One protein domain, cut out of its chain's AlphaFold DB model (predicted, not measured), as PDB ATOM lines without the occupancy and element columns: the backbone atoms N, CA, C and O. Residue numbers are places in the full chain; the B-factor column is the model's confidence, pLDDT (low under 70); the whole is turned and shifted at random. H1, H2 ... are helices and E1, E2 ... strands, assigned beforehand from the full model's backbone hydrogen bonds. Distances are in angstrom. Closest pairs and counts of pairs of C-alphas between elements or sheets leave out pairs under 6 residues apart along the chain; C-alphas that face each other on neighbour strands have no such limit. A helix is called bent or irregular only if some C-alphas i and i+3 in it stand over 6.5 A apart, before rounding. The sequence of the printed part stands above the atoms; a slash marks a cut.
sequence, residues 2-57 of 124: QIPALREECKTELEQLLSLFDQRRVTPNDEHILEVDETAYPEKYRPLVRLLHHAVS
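AT A GLANCE: This is residues 2 to 57 of the 124 residues of an uncharacterized protein of Candidatus Kentron sp. FW (UniProt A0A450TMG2). Two helices, H1 and H2, run side by side the same way with few contacts between them, and the short strand E1 lies near the ends where both finish. Residues 2 to 12, with no named element, lead in and fold back into H1. The printed part has 56 residues, with H1, E1 and H2 in that order, and the class is mostly helix. It is compact, with a radius of gyration of the C-alphas of 11.5 A and spans of 30 by 24 by 16 A.

HOW THE PARTS SIT: Start at H1, residues 13 to 21, and compare it with H2, residues 43 to 56. They are close but not clearly touching: their closest C-alphas, of Leu 17 and Tyr 45, are 7.7 A apart. They run the same way at a shallow tilt of 20 degrees, though H2 is irregular and its line a rough one: C-alphas 44 and 47 are 7.2 A apart. Next look at E1, residues 30 to 34, which pairs with no named strand. Its closest C-alphas to H1 are those of Leu 34 and Phe 21, 7.6 A apart; to H2, those of Ile 33 and Val 56, 8.0 A apart. In the helices, 3 of 5 O i to N i+4 pairs of H1 and 8 of 10 of H2 are within hydrogen-bond range.

IN THESE COORDINATES: Find C-alpha 13 at (0.540, 4.839, 27.907); from there H1 runs 13.8 A to C-alpha 21. E1 begins at C-alpha 30, (-15.801, 6.084, 50.778), and spans 8.4 A. H2 runs 20.5 A from C-alpha 43 to C-alpha 56 at (-20.698, 5.546, 40.105).

THE WHOLE: The C-alphas farthest apart, of Thr 12 and Asn 29, are 31.1 A apart. The printed part has no cut, and both links, H1 to E1 and E1 to H2, are short. Mean pLDDT of the printed part is 70.8; 22 residues are under 70, among them residues 2 to 14.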
ATOM      1  N   GLN A   2      -2.932  -4.148  45.259       49.31
ATOM      2  CA  GLN A   2      -2.255  -2.861  45.091       49.31
ATOM      3  C   GLN A   2      -1.375  -2.969  43.839       49.31
ATOM      4  O   GLN A   2      -0.773  -4.024  43.644       49.31
ATOM      5  N   ILE A   3      -1.307  -1.947  42.982       52.41
ATOM      6  CA  ILE A   3      -0.403  -1.950  41.820       52.41
ATOM      7  C   ILE A   3       0.892  -1.235  42.242       52.41
ATOM      8  O   ILE A   3       0.942  -0.007  42.223       52.41
ATOM      9  N   PRO A   4       1.954  -1.954  42.654       52.19
ATOM     10  CA  PRO A   4       3.189  -1.344  43.157       52.19
ATOM     11  C   PRO A   4       4.012  -0.587  42.095       52.19
ATOM     12  O   PRO A   4       5.039  -0.007  42.442       52.19
ATOM     13  N   ALA A   5       3.587  -0.586  40.825       53.44
ATOM     14  CA  ALA A   5       4.327  -0.021  39.692       53.44
ATOM     15  C   ALA A   5       4.087   1.482  39.435       53.44
ATOM     16  O   ALA A   5       4.826   2.080  38.664       53.44
ATOM     17  N   LEU A   6       3.112   2.123  40.092       56.66
ATOM     18  CA  LEU A   6       2.877   3.571  39.966       56.66
ATOM     19  C   LEU A   6       3.874   4.352  40.849       56.66
ATOM     20  O   LEU A   6       3.534   4.851  41.923       56.66
ATOM     21  N   ARG A   7       5.150   4.395  40.443       51.72
ATOM     22  CA  ARG A   7       6.187   5.242  41.056       51.72
ATOM     23  C   ARG A   7       6.551   6.388  40.115       51.72
ATOM     24  O   ARG A   7       7.230   6.170  39.126       51.72
ATOM     25  N   GLU A   8       6.080   7.576  40.497       53.84
ATOM     26  CA  GLU A   8       6.542   8.955  40.225       53.84
ATOM     27  C   GLU A   8       6.820   9.426  38.786       53.84
ATOM     28  O   GLU A   8       6.816  10.630  38.551       53.84
ATOM     29  N   GLU A   9       6.939   8.552  37.792       52.06
ATOM     30  CA  GLU A   9       7.110   8.943  36.394       52.06
ATOM     31  C   GLU A   9       6.259   8.047  35.486       52.06
ATOM     32  O   GLU A   9       6.768   7.134  34.842       52.06
ATOM     33  N   CYS A  10       4.950   8.306  35.424       51.25
ATOM     34  CA  CYS A  10       4.036   7.658  34.475       51.25
ATOM     35  C   CYS A  10       4.396   8.063  33.032       51.25
ATOM     36  O   CYS A  10       3.797   8.975  32.457       51.25
ATOM     37  N   LYS A  11       5.421   7.426  32.460       60.12
ATOM     38  CA  LYS A  11       5.987   7.762  31.144       60.12
ATOM     39  C   LYS A  11       5.356   6.953  30.014       60.12
ATOM     40  O   LYS A  11       5.439   7.370  28.863       60.12
ATOM     41  N   THR A  12       4.719   5.821  30.318       68.44
ATOM     42  CA  THR A  12       4.116   4.939  29.307       68.44
ATOM     43  C   THR A  12       2.591   5.053  29.258       68.44
ATOM     44  O   THR A  12       1.936   5.365  30.253       68.44
ATOM     45  N   GLU A  13       1.998   4.769  28.094       67.38
ATOM     46  CA  GLU A  13       0.540   4.839  27.907       67.38
ATOM     47  C   GLU A  13      -0.233   3.919  28.863       67.38
ATOM     48  O   GLU A  13      -1.321   4.278  29.316       67.38
ATOM     49  N   LEU A  14       0.347   2.758  29.191       69.25
ATOM     50  CA  LEU A  14      -0.233   1.785  30.110       69.25
ATOM     51  C   LEU A  14      -0.200   2.287  31.557       69.25
ATOM     52  O   LEU A  14      -1.187   2.148  32.265       69.25
ATOM     53  N   GLU A  15       0.893   2.905  32.006       70.69
ATOM     54  CA  GLU A  15       0.980   3.476  33.359       70.69
ATOM     55  C   GLU A  15       0.037   4.668  33.533       70.69
ATOM     56  O   GLU A  15      -0.576   4.817  34.588       70.69
ATOM     57  N   GLN A  16      -0.138   5.481  32.488       71.31
ATOM     58  CA  GLN A  16      -1.142   6.546  32.475       71.31
ATOM     59  C   GLN A  16      -2.554   5.979  32.650       71.31
ATOM     60  O   GLN A  16      -3.300   6.472  33.494       71.31
ATOM     61  N   LEU A  17      -2.894   4.910  31.921       73.88
ATOM     62  CA  LEU A  17      -4.182   4.226  32.057       73.88
ATOM     63  C   LEU A  17      -4.348   3.605  33.451       73.88
ATOM     64  O   LEU A  17      -5.389   3.762  34.081       73.88
ATOM     65  N   LEU A  18      -3.317   2.932  33.962       73.62
ATOM     66  CA  LEU A  18      -3.346   2.309  35.287       73.62
ATOM     67  C   LEU A  18      -3.433   3.345  36.414       73.62
ATOM     68  O   LEU A  18      -3.994   3.037  37.463       73.62
ATOM     69  N   SER A  19      -2.950   4.573  36.201       72.94
ATOM     70  CA  SER A  19      -3.074   5.653  37.187       72.94
ATOM     71  C   SER A  19      -4.521   6.096  37.442       72.94
ATOM     72  O   SER A  19      -4.787   6.662  38.497       72.94
ATOM     73  N   LEU A  20      -5.463   5.816  36.528       73.31
ATOM     74  CA  LEU A  20      -6.898   6.040  36.769       73.31
ATOM     75  C   LEU A  20      -7.439   5.153  37.897       73.31
ATOM     76  O   LEU A  20      -8.399   5.515  38.565       73.31
ATOM     77  N   PHE A  21      -6.803   4.005  38.126       73.50
ATOM     78  CA  PHE A  21      -7.184   3.033  39.148       73.50
ATOM     79  C   PHE A  21      -6.293   3.125  40.397       73.50
ATOM     80  O   PHE A  21      -6.221   2.172  41.179       73.50
ATOM     81  N   ASP A  22      -5.577   4.240  40.586       73.88
ATOM     82  CA  ASP A  22      -4.707   4.420  41.746       73.88
ATOM     83  C   ASP A  22      -5.528   4.591  43.032       73.88
ATOM     84  O   ASP A  22      -6.073   5.654  43.328       73.88
ATOM     85  N   GLN A  23      -5.549   3.532  43.842       69.00
ATOM     86  CA  GLN A  23      -6.225   3.467  45.142       69.00
ATOM     87  C   GLN A  23      -5.656   4.438  46.191       69.00
ATOM     88  O   GLN A  23      -6.172   4.519  47.300       69.00
ATOM     89  N   ARG A  24      -4.598   5.195  45.881       67.75
ATOM     90  CA  ARG A  24      -4.138   6.305  46.729       67.75
ATOM     91  C   ARG A  24      -5.046   7.535  46.657       67.75
ATOM     92  O   ARG A  24      -4.955   8.378  47.542       67.75
ATOM     93  N   ARG A  25      -5.901   7.640  45.633       69.19
ATOM     94  CA  ARG A  25      -6.847   8.756  45.423       69.19
ATOM     95  C   ARG A  25      -8.245   8.477  45.976       69.19
ATOM     96  O   ARG A  25      -9.221   9.083  45.549       69.19
ATOM     97  N   VAL A  26      -8.342   7.516  46.887       70.94
ATOM     98  CA  VAL A  26      -9.584   7.177  47.575       70.94
ATOM     99  C   VAL A  26     -10.113   8.396  48.321       70.94
ATOM    100  O   VAL A  26      -9.370   9.079  49.031       70.94
ATOM    101  N   THR A  27     -11.405   8.663  48.155       70.56
ATOM    102  CA  THR A  27     -12.067   9.743  48.882       70.56
ATOM    103  C   THR A  27     -12.092   9.436  50.385       70.56
ATOM    104  O   THR A  27     -12.308   8.290  50.773       70.56
ATOM    105  N   PRO A  28     -11.945  10.437  51.273       69.12
ATOM    106  CA  PRO A  28     -11.971  10.210  52.722       69.12
ATOM    107  C   PRO A  28     -13.288   9.616  53.248       69.12
ATOM    108  O   PRO A  28     -13.335   9.145  54.381       69.12
ATOM    109  N   ASN A  29     -14.358   9.707  52.453       68.25
ATOM    110  CA  ASN A  29     -15.718   9.345  52.839       68.25
ATOM    111  C   ASN A  29     -16.131   7.941  52.371       68.25
ATOM    112  O   ASN A  29     -17.031   7.358  52.968       68.25
ATOM    113  N   ASP A  30     -15.502   7.410  51.318       70.88
ATOM    114  CA  ASP A  30     -15.801   6.084  50.778       70.88
ATOM    115  C   ASP A  30     -14.526   5.440  50.217       70.88
ATOM    116  O   ASP A  30     -13.917   5.948  49.270       70.88
ATOM    117  N   GLU A  31     -14.145   4.296  50.797       67.50
ATOM    118  CA  GLU A  31     -12.960   3.519  50.419       67.50
ATOM    119  C   GLU A  31     -13.041   2.933  48.997       67.50
ATOM    120  O   GLU A  31     -12.042   2.451  48.456       67.50
ATOM    121  N   HIS A  32     -14.226   2.972  48.383       69.00
ATOM    122  CA  HIS A  32     -14.497   2.437  47.053       69.00
ATOM    123  C   HIS A  32     -14.597   3.509  45.960       69.00
ATOM    124  O   HIS A  32     -14.624   3.152  44.781       69.00
ATOM    125  N   ILE A  33     -14.614   4.798  46.317       71.94
ATOM    126  CA  ILE A  33     -14.704   5.906  45.357       71.94
ATOM    127  C   ILE A  33     -13.334   6.569  45.211       71.94
ATOM    128  O   ILE A  33     -12.722   6.999  46.190       71.94
ATOM    129  N   LEU A  34     -12.862   6.659  43.968       75.50
ATOM    130  CA  LEU A  34     -11.615   7.326  43.602       75.50
ATOM    131  C   LEU A  34     -11.911   8.710  43.027       75.50
ATOM    132  O   LEU A  34     -12.757   8.847  42.145       75.50
ATOM    133  N   GLU A  35     -11.181   9.721  43.488       72.94
ATOM    134  CA  GLU A  35     -11.230  11.055  42.899       72.94
ATOM    135  C   GLU A  35     -10.303  11.110  41.677       72.94
ATOM    136  O   GLU A  35      -9.078  10.953  41.771       72.94
ATOM    137  N   VAL A  36     -10.906  11.283  40.501       72.38
ATOM    138  CA  VAL A  36     -10.206  11.338  39.215       72.38
ATOM    139  C   VAL A  36     -10.375  12.734  38.629       72.38
ATOM    140  O   VAL A  36     -11.488  13.171  38.363       72.38
ATOM    141  N   ASP A  37      -9.258  13.423  38.404       69.69
ATOM    142  CA  ASP A  37      -9.246  14.684  37.665       69.69
ATOM    143  C   ASP A  37      -9.236  14.396  36.161       69.69
ATOM    144  O   ASP A  37      -8.203  14.019  35.606       69.69
ATOM    145  N   GLU A  38     -10.380  14.571  35.498       68.31
ATOM    146  CA  GLU A  38     -10.533  14.361  34.053       68.31
ATOM    147  C   GLU A  38      -9.579  15.240  33.221       68.31
ATOM    148  O   GLU A  38      -9.142  14.833  32.142       68.31
ATOM    149  N   THR A  39      -9.186  16.414  33.728       71.81
ATOM    150  CA  THR A  39      -8.305  17.350  33.009       71.81
ATOM    151  C   THR A  39      -6.840  16.917  33.000       71.81
ATOM    152  O   THR A  39      -6.077  17.326  32.121       71.81
ATOM    153  N   ALA A  40      -6.452  16.039  33.927       71.50
ATOM    154  CA  ALA A  40      -5.107  15.482  34.012       71.50
ATOM    155  C   ALA A  40      -4.848  14.366  32.979       71.50
ATOM    156  O   ALA A  40      -3.705  13.920  32.837       71.50
ATOM    157  N   TYR A  41      -5.880  13.910  32.257       72.12
ATOM    158  CA  TYR A  41      -5.786  12.791  31.322       72.12
ATOM    159  C   TYR A  41      -5.912  13.219  29.852       72.12
ATOM    160  O   TYR A  41      -6.714  14.087  29.508       72.12
ATOM    161  N   PRO A  42      -5.149  12.577  28.946       79.12
ATOM    162  CA  PRO A  42      -5.319  12.742  27.506       79.12
ATOM    163  C   PRO A  42      -6.755  12.475  27.031       79.12
ATOM    164  O   PRO A  42      -7.412  11.558  27.525       79.12
ATOM    165  N   GLU A  43      -7.193  13.182  25.982       78.88
ATOM    166  CA  GLU A  43      -8.561  13.076  25.436       78.88
ATOM    167  C   GLU A  43      -8.966  11.644  25.063       78.88
ATOM    168  O   GLU A  43     -10.123  11.265  25.228       78.88
ATOM    169  N   LYS A  44      -7.997  10.809  24.657       79.81
ATOM    170  CA  LYS A  44      -8.201   9.379  24.364       79.81
ATOM    171  C   LYS A  44      -8.826   8.582  25.514       79.81
ATOM    172  O   LYS A  44      -9.439   7.551  25.263       79.81
ATOM    173  N   TYR A  45      -8.661   9.027  26.760       79.44
ATOM    174  CA  TYR A  45      -9.190   8.338  27.936       79.44
ATOM    175  C   TYR A  45     -10.474   8.969  28.484       79.44
ATOM    176  O   TYR A  45     -11.096   8.363  29.354       79.44
ATOM    177  N   ARG A  46     -10.929  10.114  27.950       79.69
ATOM    178  CA  ARG A  46     -12.208  10.726  28.354       79.69
ATOM    179  C   ARG A  46     -13.402   9.774  28.237       79.69
ATOM    180  O   ARG A  46     -14.172   9.721  29.188       79.69
ATOM    181  N   PRO A  47     -13.550   8.946  27.178       81.50
ATOM    182  CA  PRO A  47     -14.659   7.989  27.115       81.50
ATOM    183  C   PRO A  47     -14.631   6.967  28.259       81.50
ATOM    184  O   PRO A  47     -15.671   6.588  28.788       81.50
ATOM    185  N   LEU A  48     -13.432   6.542  28.669       80.88
ATOM    186  CA  LEU A  48     -13.256   5.594  29.767       80.88
ATOM    187  C   LEU A  48     -13.567   6.247  31.120       80.88
ATOM    188  O   LEU A  48     -14.254   5.651  31.941       80.88
ATOM    189  N   VAL A  49     -13.103   7.480  31.330       81.75
ATOM    190  CA  VAL A  49     -13.419   8.277  32.524       81.75
ATOM    191  C   VAL A  49     -14.923   8.534  32.611       81.75
ATOM    192  O   VAL A  49     -15.520   8.312  33.659       81.75
ATOM    193  N   ARG A  50     -15.564   8.886  31.494       83.38
ATOM    194  CA  ARG A  50     -17.013   9.099  31.420       83.38
ATOM    195  C   ARG A  50     -17.801   7.823  31.727       83.38
ATOM    196  O   ARG A  50     -18.771   7.888  32.471       83.38
ATOM    197  N   LEU A  51     -17.346   6.654  31.267       82.81
ATOM    198  CA  LEU A  51     -17.946   5.361  31.630       82.81
ATOM    199  C   LEU A  51     -17.808   5.047  33.130       82.81
ATOM    200  O   LEU A  51     -18.741   4.538  33.749       82.81
ATOM    201  N   LEU A  52     -16.653   5.356  33.725       83.00
ATOM    202  CA  LEU A  52     -16.432   5.182  35.163       83.00
ATOM    203  C   LEU A  52     -17.317   6.125  35.984       83.00
ATOM    204  O   LEU A  52     -17.928   5.684  36.955       83.00
ATOM    205  N   HIS A  53     -17.446   7.388  35.566       81.50
ATOM    206  CA  HIS A  53     -18.383   8.324  36.181       81.50
ATOM    207  C   HIS A  53     -19.822   7.819  36.064       81.50
ATOM    208  O   HIS A  53     -20.514   7.773  37.073       81.50
ATOM    209  N   HIS A  54     -20.255   7.349  34.892       84.94
ATOM    210  CA  HIS A  54     -21.604   6.800  34.690       84.94
ATOM    211  C   HIS A  54     -21.936   5.663  35.669       84.94
ATOM    212  O   HIS A  54     -23.013   5.645  36.264       84.94
ATOM    213  N   ALA A  55     -20.979   4.757  35.894       82.44
ATOM    214  CA  ALA A  55     -21.144   3.606  36.778       82.44
ATOM    215  C   ALA A  55     -21.294   3.978  38.266       82.44
ATOM    216  O   ALA A  55     -21.962   3.256  39.007       82.44
ATOM    217  N   VAL A  56     -20.673   5.078  38.703       81.81
ATOM    218  CA  VAL A  56     -20.698   5.546  40.105       81.81
ATOM    219  C   VAL A  56     -21.779   6.617  40.333       81.81
ATOM    220  O   VAL A  56     -22.197   6.845  41.468       81.81
ATOM    221  N   SER A  57     -22.275   7.244  39.266       83.56
ATOM    222  CA  SER A  57     -23.310   8.281  39.296       83.56
ATOM    223  C   SER A  57     -24.684   7.781  39.761       83.56
ATOM    224  O   SER A  57     -25.084   6.631  39.528       83.56
TER     225      SER A  57